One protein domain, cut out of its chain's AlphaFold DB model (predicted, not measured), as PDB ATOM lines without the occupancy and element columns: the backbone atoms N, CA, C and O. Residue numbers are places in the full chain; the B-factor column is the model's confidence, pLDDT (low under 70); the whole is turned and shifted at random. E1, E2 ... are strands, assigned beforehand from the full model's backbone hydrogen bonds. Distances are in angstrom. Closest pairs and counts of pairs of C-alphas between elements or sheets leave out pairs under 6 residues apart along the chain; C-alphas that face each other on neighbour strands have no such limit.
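This is residues 54 to 117 of the 119 residues of an uncharacterized protein of Bacteroidetes bacterium HGW-Bacteroidetes-1 (UniProt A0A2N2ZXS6). One five-stranded sheet curls into a small, nearly closed barrel, its edge strands E3 and E5 brought near each other. The printed part has 64 residues, with no named helix and strands E1 to E5, all strand in class. The antiparallel sheet runs E3 E2 E1 E4 E5; the whole is compact, radius of gyration of the C-alphas 11.7 A, spanning 37 by 21 by 17 A.

E1, residues 54 to 65, bends by 66 degrees at residue 60; its residues 58 to 65 pair with E2, residues 70 to 79 (N 60 and O 74, 2.8 A), and 54 to 58 with E4, residues 98 to 104 (N 57 and O 99, 2.9 A). E3, residues 82 to 89, is antiparallel to E2 at 158 degrees, N 75 and O 86 being 2.9 A apart. E1 E2 E3 form a meander, each strand the antiparallel neighbour of the one before; with E4, E1's antiparallel neighbour, they form a Greek key. E5, residues 107 to 113, forms a hairpin with E4, N 102 and O 112 being 2.8 A apart. In this folded sheet, bent back on itself, E3 E2 face E4 E5 with E1 as hinge; the closest C-alphas of E3 and E5, Gly 86 and Asn 111, are 6.4 A apart.

E1 begins at C-alpha 54 (142.245, 106.574, 156.186) and spans 27.7 A, E2 28.9 A and E3 23.9 A; E5 ends at C-alpha 113 (146.369, 113.575, 161.470).

The farthest C-alphas, of Ser 67 and Lys 80, are 38.2 A apart. The printed part has no cut and no long link; no printed residue is under 70 in pLDDT.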
ATOM      1  N   LYS A  54     143.060 105.518 155.577       96.38
ATOM      2  CA  LYS A  54     142.245 106.574 156.186       96.38
ATOM      3  C   LYS A  54     141.304 105.968 157.216       96.38
ATOM      4  O   LYS A  54     140.566 105.039 156.900       96.38
ATOM      5  N   THR A  55     141.272 106.543 158.410       96.75
ATOM      6  CA  THR A  55     140.256 106.226 159.416       96.75
ATOM      7  C   THR A  55     139.857 107.471 160.199       96.75
ATOM      8  O   THR A  55     140.449 108.547 160.061       96.75
ATOM      9  N   THR A  56     138.812 107.322 160.999       97.31
ATOM     10  CA  THR A  56     138.334 108.342 161.918       97.31
ATOM     11  C   THR A  56     138.848 108.035 163.318       97.31
ATOM     12  O   THR A  56     138.688 106.920 163.812       97.31
ATOM     13  N   ALA A  57     139.442 109.036 163.958       97.81
ATOM     14  CA  ALA A  57     139.841 108.984 165.356       97.81
ATOM     15  C   ALA A  57     139.016 109.978 166.174       97.81
ATOM     16  O   ALA A  57     138.571 111.001 165.656       97.81
ATOM     17  N   ILE A  58     138.840 109.683 167.458       98.25
ATOM     18  CA  ILE A  58     138.162 110.562 168.411       98.25
ATOM     19  C   ILE A  58     139.201 111.184 169.333       98.25
ATOM     20  O   ILE A  58     140.006 110.466 169.931       98.25
ATOM     21  N   VAL A  59     139.177 112.507 169.469       98.12
ATOM     22  CA  VAL A  59     140.009 113.237 170.427       98.12
ATOM     23  C   VAL A  59     139.542 112.897 171.841       98.12
ATOM     24  O   VAL A  59     138.388 113.105 172.204       98.12
ATOM     25  N   THR A  60     140.444 112.357 172.648       97.88
ATOM     26  CA  THR A  60     140.159 111.859 174.003       97.88
ATOM     27  C   THR A  60     140.707 112.743 175.113       97.88
ATOM     28  O   THR A  60     140.169 112.727 176.215       97.88
ATOM     29  N   ASP A  61     141.758 113.510 174.837       97.56
ATOM     30  CA  ASP A  61     142.402 114.393 175.807       97.56
ATOM     31  C   ASP A  61     142.925 115.634 175.090       97.56
ATOM     32  O   ASP A  61     143.503 115.526 174.008       97.56
ATOM     33  N   VAL A  62     142.729 116.801 175.695       97.38
ATOM     34  CA  VAL A  62     143.261 118.078 175.218       97.38
ATOM     35  C   VAL A  62     143.849 118.799 176.413       97.38
ATOM     36  O   VAL A  62     143.144 119.103 177.376       97.38
ATOM     37  N   ARG A  63     145.152 119.072 176.364       95.88
ATOM     38  CA  ARG A  63     145.871 119.669 177.490       95.88
ATOM     39  C   ARG A  63     146.963 120.617 177.035       95.88
ATOM     40  O   ARG A  63     147.612 120.419 176.012       95.88
ATOM     41  N   LYS A  64     147.212 121.628 177.861       95.62
ATOM     42  CA  LYS A  64     148.322 122.558 177.678       95.62
ATOM     43  C   LYS A  64     149.627 121.899 178.128       95.62
ATOM     44  O   LYS A  64     149.720 121.426 179.259       95.62
ATOM     45  N   VAL A  65     150.633 121.879 177.259       93.19
ATOM     46  CA  VAL A  65     151.954 121.296 177.516       93.19
ATOM     47  C   VAL A  65     153.071 122.318 177.309       93.19
ATOM     48  O   VAL A  65     153.002 123.216 176.467       93.19
ATOM     49  N   GLY A  66     154.135 122.164 178.099       90.12
ATOM     50  CA  GLY A  66     155.307 123.035 178.057       90.12
ATOM     51  C   GLY A  66     155.062 124.449 178.597       90.12
ATOM     52  O   GLY A  66     153.938 124.893 178.814       90.12
ATOM     53  N   SER A  67     156.152 125.190 178.798       88.31
ATOM     54  CA  SER A  67     156.112 126.566 179.316       88.31
ATOM     55  C   SER A  67     155.523 127.573 178.325       88.31
ATOM     56  O   SER A  67     154.961 128.583 178.735       88.31
ATOM     57  N   LYS A  68     155.616 127.283 177.020       87.62
ATOM     58  CA  LYS A  68     155.044 128.107 175.942       87.62
ATOM     59  C   LYS A  68     153.547 127.895 175.745       87.62
ATOM     60  O   LYS A  68     152.914 128.682 175.056       87.62
ATOM     61  N   GLY A  69     152.981 126.863 176.370       90.06
ATOM     62  CA  GLY A  69     151.547 126.666 176.379       90.06
ATOM     63  C   GLY A  69     150.949 126.041 175.129       90.06
ATOM     64  O   GLY A  69     149.826 126.391 174.787       90.06
ATOM     65  N   VAL A  70     151.684 125.136 174.486       93.62
ATOM     66  CA  VAL A  70     151.219 124.384 173.315       93.62
ATOM     67  C   VAL A  70     150.007 123.542 173.703       93.62
ATOM     68  O   VAL A  70     150.033 122.888 174.748       93.62
ATOM     69  N   ILE A  71     148.953 123.542 172.892       95.56
ATOM     70  CA  ILE A  71     147.806 122.659 173.100       95.56
ATOM     71  C   ILE A  71     148.092 121.319 172.428       95.56
ATOM     72  O   ILE A  71     148.257 121.245 171.214       95.56
ATOM     73  N   ARG A  72     148.184 120.259 173.234       96.44
ATOM     74  CA  ARG A  72     148.371 118.885 172.769       96.44
ATOM     75  C   ARG A  72     147.066 118.121 172.868       96.44
ATOM     76  O   ARG A  72     146.502 117.989 173.956       96.44
ATOM     77  N   CYS A  73     146.659 117.557 171.745       97.06
ATOM     78  CA  CYS A  73     145.467 116.744 171.595       97.06
ATOM     79  C   CYS A  73     145.881 115.283 171.419       97.06
ATOM     80  O   CYS A  73     146.671 114.957 170.535       97.06
ATOM     81  N   THR A  74     145.345 114.396 172.250       97.94
ATOM     82  CA  THR A  74     145.505 112.945 172.120       97.94
ATOM     83  C   THR A  74     144.223 112.367 171.551       97.94
ATOM     84  O   THR A  74     143.145 112.587 172.107       97.94
ATOM     85  N   TYR A  75     144.329 111.601 170.475       98.19
ATOM     86  CA  TYR A  75     143.201 110.934 169.835       98.19
ATOM     87  C   TYR A  75     143.347 109.419 169.900       98.19
ATOM     88  O   TYR A  75     144.450 108.889 170.041       98.19
ATOM     89  N   THR A  76     142.224 108.716 169.780       98.31
ATOM     90  CA  THR A  76     142.186 107.252 169.753       98.31
ATOM     91  C   THR A  76     141.323 106.735 168.617       98.31
ATOM     92  O   THR A  76     140.349 107.375 168.221       98.31
ATOM     93  N   PHE A  77     141.691 105.575 168.091       97.94
ATOM     94  CA  PHE A  77     140.991 104.885 167.012       97.94
ATOM     95  C   PHE A  77     141.139 103.375 167.186       97.94
ATOM     96  O   PHE A  77     141.947 102.913 167.994       97.94
ATOM     97  N   GLU A  78     140.354 102.602 166.443       97.25
ATOM     98  CA  GLU A  78     140.316 101.149 166.565       97.25
ATOM     99  C   GLU A  78     140.633 100.479 165.228       97.25
ATOM    100  O   GLU A  78     140.097 100.854 164.185       97.25
ATOM    101  N   VAL A  79     141.514  99.478 165.262       95.44
ATOM    102  CA  VAL A  79     141.863  98.638 164.112       95.44
ATOM    103  C   VAL A  79     141.853  97.191 164.578       95.44
ATOM    104  O   VAL A  79     142.587  96.828 165.491       95.44
ATOM    105  N   LYS A  80     141.029  96.342 163.949       93.38
ATOM    106  CA  LYS A  80     140.935  94.900 164.266       93.38
ATOM    107  C   LYS A  80     140.688  94.627 165.767       93.38
ATOM    108  O   LYS A  80     141.285  93.719 166.335       93.38
ATOM    109  N   SER A  81     139.793  95.392 166.400       93.31
ATOM    110  CA  SER A  81     139.470  95.323 167.843       93.31
ATOM    111  C   SER A  81     140.586  95.758 168.802       93.31
ATOM    112  O   SER A  81     140.474  95.570 170.014       93.31
ATOM    113  N   LEU A  82     141.671  96.337 168.282       97.06
ATOM    114  CA  LEU A  82     142.750  96.914 169.076       97.06
ATOM    115  C   LEU A  82     142.669  98.435 169.026       97.06
ATOM    116  O   LEU A  82     142.497  99.032 167.961       97.06
ATOM    117  N   LYS A  83     142.797  99.057 170.196       97.12
ATOM    118  CA  LYS A  83     142.765 100.507 170.346       97.12
ATOM    119  C   LYS A  83     144.171 101.069 170.211       97.12
ATOM    120  O   LYS A  83     145.075 100.658 170.930       97.12
ATOM    121  N   TYR A  84     144.308 102.052 169.337       98.00
ATOM    122  CA  TYR A  84     145.537 102.792 169.101       98.00
ATOM    123  C   TYR A  84     145.337 104.255 169.462       98.00
ATOM    124  O   TYR A  84     144.208 104.749 169.570       98.00
ATOM    125  N   SER A  85     146.449 104.952 169.650       97.62
ATOM    126  CA  SER A  85     146.442 106.372 169.964       97.62
ATOM    127  C   SER A  85     147.499 107.121 169.180       97.62
ATOM    128  O   SER A  85     148.513 106.561 168.769       97.62
ATOM    129  N   GLY A  86     147.264 108.411 169.013       96.62
ATOM    130  CA  GLY A  86     148.253 109.347 168.518       96.62
ATOM    131  C   GLY A  86     148.065 110.697 169.181       96.62
ATOM    132  O   GLY A  86     147.136 110.907 169.966       96.62
ATOM    133  N   SER A  87     148.973 111.617 168.884       96.06
ATOM    134  CA  SER A  87     148.868 112.985 169.378       96.06
ATOM    135  C   SER A  87     149.259 113.986 168.310       96.06
ATOM    136  O   SER A  87     150.097 113.699 167.453       96.06
ATOM    137  N   VAL A  88     148.630 115.150 168.387       95.06
ATOM    138  CA  VAL A  88     148.854 116.287 167.506       95.06
ATOM    139  C   VAL A  88     148.804 117.563 168.333       95.06
ATOM    140  O   VAL A  88     148.050 117.649 169.303       95.06
ATOM    141  N   ASP A  89     149.639 118.530 167.973       94.69
ATOM    142  CA  ASP A  89     149.618 119.851 168.586       94.69
ATOM    143  C   ASP A  89     148.730 120.755 167.712       94.69
ATOM    144  O   ASP A  89     149.103 121.092 166.588       94.69
ATOM    145  N   ASP A  90     147.530 121.077 168.198       93.62
ATOM    146  CA  ASP A  90     146.527 121.877 167.488       93.62
ATOM    147  C   ASP A  90     145.651 122.631 168.500       93.62
ATOM    148  O   ASP A  90     145.125 122.046 169.446       93.62
ATOM    149  N   ASP A  91     145.494 123.941 168.305       92.50
ATOM    150  CA  ASP A  91     144.768 124.810 169.241       92.50
ATOM    151  C   ASP A  91     143.236 124.745 169.085       92.50
ATOM    152  O   ASP A  91     142.505 125.303 169.906       92.50
ATOM    153  N   TYR A  92     142.730 124.098 168.031       93.06
ATOM    154  CA  TYR A  92     141.315 124.113 167.664       93.06
ATOM    155  C   TYR A  92     140.568 122.850 168.085       93.06
ATOM    156  O   TYR A  92     139.362 122.927 168.332       93.06
ATOM    157  N   TYR A  93     141.252 121.707 168.172       95.00
ATOM    158  CA  TYR A  93     140.611 120.452 168.557       95.00
ATOM    159  C   TYR A  93     140.162 120.440 170.016       95.00
ATOM    160  O   TYR A  93     140.841 120.920 170.927       95.00
ATOM    161  N   LYS A  94     139.005 119.820 170.243       96.50
ATOM    162  CA  LYS A  94     138.384 119.626 171.552       96.50
ATOM    163  C   LYS A  94     138.145 118.145 171.810       96.50
ATOM    164  O   LYS A  94     137.970 117.351 170.891       96.50
ATOM    165  N   THR A  95     138.113 117.763 173.084       97.56
ATOM    166  CA  THR A  95     137.735 116.402 173.479       97.56
ATOM    167  C   THR A  95     136.348 116.059 172.934       97.56
ATOM    168  O   THR A  95     135.404 116.826 173.108       97.56
ATOM    169  N   GLY A  96     136.231 114.895 172.297       97.19
ATOM    170  CA  GLY A  96     135.031 114.434 171.602       97.19
ATOM    171  C   GLY A  96     135.025 114.727 170.101       97.19
ATOM    172  O   GLY A  96     134.219 114.127 169.389       97.19
ATOM    173  N   ASP A  97     135.928 115.578 169.603       97.38
ATOM    174  CA  ASP A  97     136.021 115.856 168.172       97.38
ATOM    175  C   ASP A  97     136.426 114.608 167.389       97.38
ATOM    176  O   ASP A  97     137.231 113.781 167.827       97.38
ATOM    177  N   SER A  98     135.872 114.504 166.187       96.81
ATOM    178  CA  SER A  98     136.191 113.468 165.218       96.81
ATOM    179  C   SER A  98     137.177 114.023 164.196       96.81
ATOM    180  O   SER A  98     136.880 115.002 163.509       96.81
ATOM    181  N   ILE A  99     138.350 113.402 164.090       96.19
ATOM    182  CA  ILE A  99     139.416 113.812 163.173       96.19
ATOM    183  C   ILE A  99     139.719 112.707 162.163       96.19
ATOM    184  O   ILE A  99     139.499 111.519 162.412       96.19
ATOM    185  N   ARG A 100     140.230 113.100 160.993       96.69
ATOM    186  CA  ARG A 100     140.661 112.159 159.953       96.69
ATOM    187  C   ARG A 100     142.150 111.906 160.099       96.69
ATOM    188  O   ARG A 100     142.945 112.828 159.952       96.69
ATOM    189  N   ILE A 101     142.516 110.653 160.307       97.19
ATOM    190  CA  ILE A 101     143.913 110.238 160.414       97.19
ATOM    191  C   ILE A 101     144.274 109.269 159.289       97.19
ATOM    192  O   ILE A 101     143.408 108.632 158.679       97.19
ATOM    193  N   LEU A 102     145.569 109.163 159.031       97.31
ATOM    194  CA  LEU A 102     146.186 108.090 158.265       97.31
ATOM    195  C   LEU A 102     146.967 107.199 159.233       97.31
ATOM    196  O   LEU A 102     147.630 107.713 160.134       97.31
ATOM    197  N   TYR A 103     146.899 105.883 159.048       97.50
ATOM    198  CA  TYR A 103     147.716 104.912 159.783       97.50
ATOM    199  C   TYR A 103     148.281 103.846 158.838       97.50
ATOM    200  O   TYR A 103     147.695 103.571 157.789       97.50
ATOM    201  N   LEU A 104     149.396 103.217 159.205       96.88
ATOM    202  CA  LEU A 104     149.941 102.084 158.451       96.88
ATOM    203  C   LEU A 104     149.322 100.767 158.924       96.88
ATOM    204  O   LEU A 104     149.404 100.429 160.101       96.88
ATOM    205  N   GLU A 105     148.761  99.962 158.017       94.50
ATOM    206  CA  GLU A 105     148.103  98.701 158.406       94.50
ATOM    207  C   GLU A 105     149.050  97.717 159.102       94.50
ATOM    208  O   GLU A 105     148.668  97.030 160.050       94.50
ATOM    209  N   LYS A 106     150.302  97.661 158.632       94.06
ATOM    210  CA  LYS A 106     151.343  96.788 159.188       94.06
ATOM    211  C   LYS A 106     151.766  97.213 160.595       94.06
ATOM    212  O   LYS A 106     152.260  96.376 161.343       94.06
ATOM    213  N   ASN A 107     151.606  98.494 160.931       95.19
ATOM    214  CA  ASN A 107     151.948  99.044 162.236       95.19
ATOM    215  C   ASN A 107     151.097 100.293 162.550       95.19
ATOM    216  O   ASN A 107     151.542 101.411 162.277       95.19
ATOM    217  N   PRO A 108     149.895 100.132 163.137       96.19
ATOM    218  CA  PRO A 108     148.991 101.257 163.393       96.19
ATOM    219  C   PRO A 108     149.500 102.273 164.431       96.19
ATOM    220  O   PRO A 108     148.967 103.378 164.514       96.19
ATOM    221  N   GLU A 109     150.558 101.953 165.186       96.12
ATOM    222  CA  GLU A 109     151.271 102.931 166.029       96.12
ATOM    223  C   GLU A 109     151.860 104.082 165.197       96.12
ATOM    224  O   GLU A 109     152.001 105.203 165.682       96.12
ATOM    225  N   ILE A 110     152.162 103.827 163.920       96.00
ATOM    226  CA  ILE A 110     152.520 104.869 162.961       96.00
ATOM    227  C   ILE A 110     151.219 105.437 162.404       96.00
ATOM    228  O   ILE A 110     150.585 104.860 161.515       96.00
ATOM    229  N   ASN A 111     150.812 106.572 162.966       97.12
ATOM    230  CA  ASN A 111     149.615 107.293 162.570       97.12
ATOM    231  C   ASN A 111     149.808 108.810 162.692       97.12
ATOM    232  O   ASN A 111     150.585 109.295 163.522       97.12
ATOM    233  N   ARG A 112     149.098 109.563 161.851       96.19
ATOM    234  CA  ARG A 112     149.113 111.029 161.838       96.19
ATOM    235  C   ARG A 112     147.759 111.582 161.448       96.19
ATOM    236  O   ARG A 112     147.039 110.998 160.638       96.19
ATOM    237  N   ASP A 113     147.452 112.752 161.981       94.50
ATOM    238  CA  ASP A 113     146.369 113.575 161.470       94.50
ATOM    239  C   ASP A 113     146.641 113.954 160.009       94.50
ATOM    240  O   ASP A 113     147.714 114.457 159.660       94.50
ATOM    241  N   LYS A 114     145.651 113.700 159.149       91.94
ATOM    242  CA  LYS A 114     145.729 113.960 157.711       91.94
ATOM    243  C   LYS A 114     146.024 115.432 157.413       91.94
ATOM    244  O   LYS A 114     146.712 115.713 156.437       91.94
ATOM    245  N   LYS A 115     145.541 116.355 158.255       89.44
ATOM    246  CA  LYS A 115     145.765 117.802 158.122       89.44
ATOM    247  C   LYS A 115     147.251 118.176 158.124       89.44
ATOM    248  O   LYS A 115     147.613 119.187 157.538       89.44
ATOM    249  N   PHE A 116     148.100 117.377 158.766       85.75
ATOM    250  CA  PHE A 116     149.524 117.675 158.953       85.75
ATOM    251  C   PHE A 116     150.446 116.881 158.018       85.75
ATOM    252  O   PHE A 116     151.666 117.017 158.107       85.75
ATOM    253  N   LEU A 117     149.874 116.055 157.137       82.19
ATOM    254  CA  LEU A 117     150.603 115.351 156.076       82.19
ATOM    255  C   LEU A 117     150.508 116.079 154.726       82.19
ATOM    256  O   LEU A 117     151.405 115.963 153.903       82.19
TER     257      LEU A 117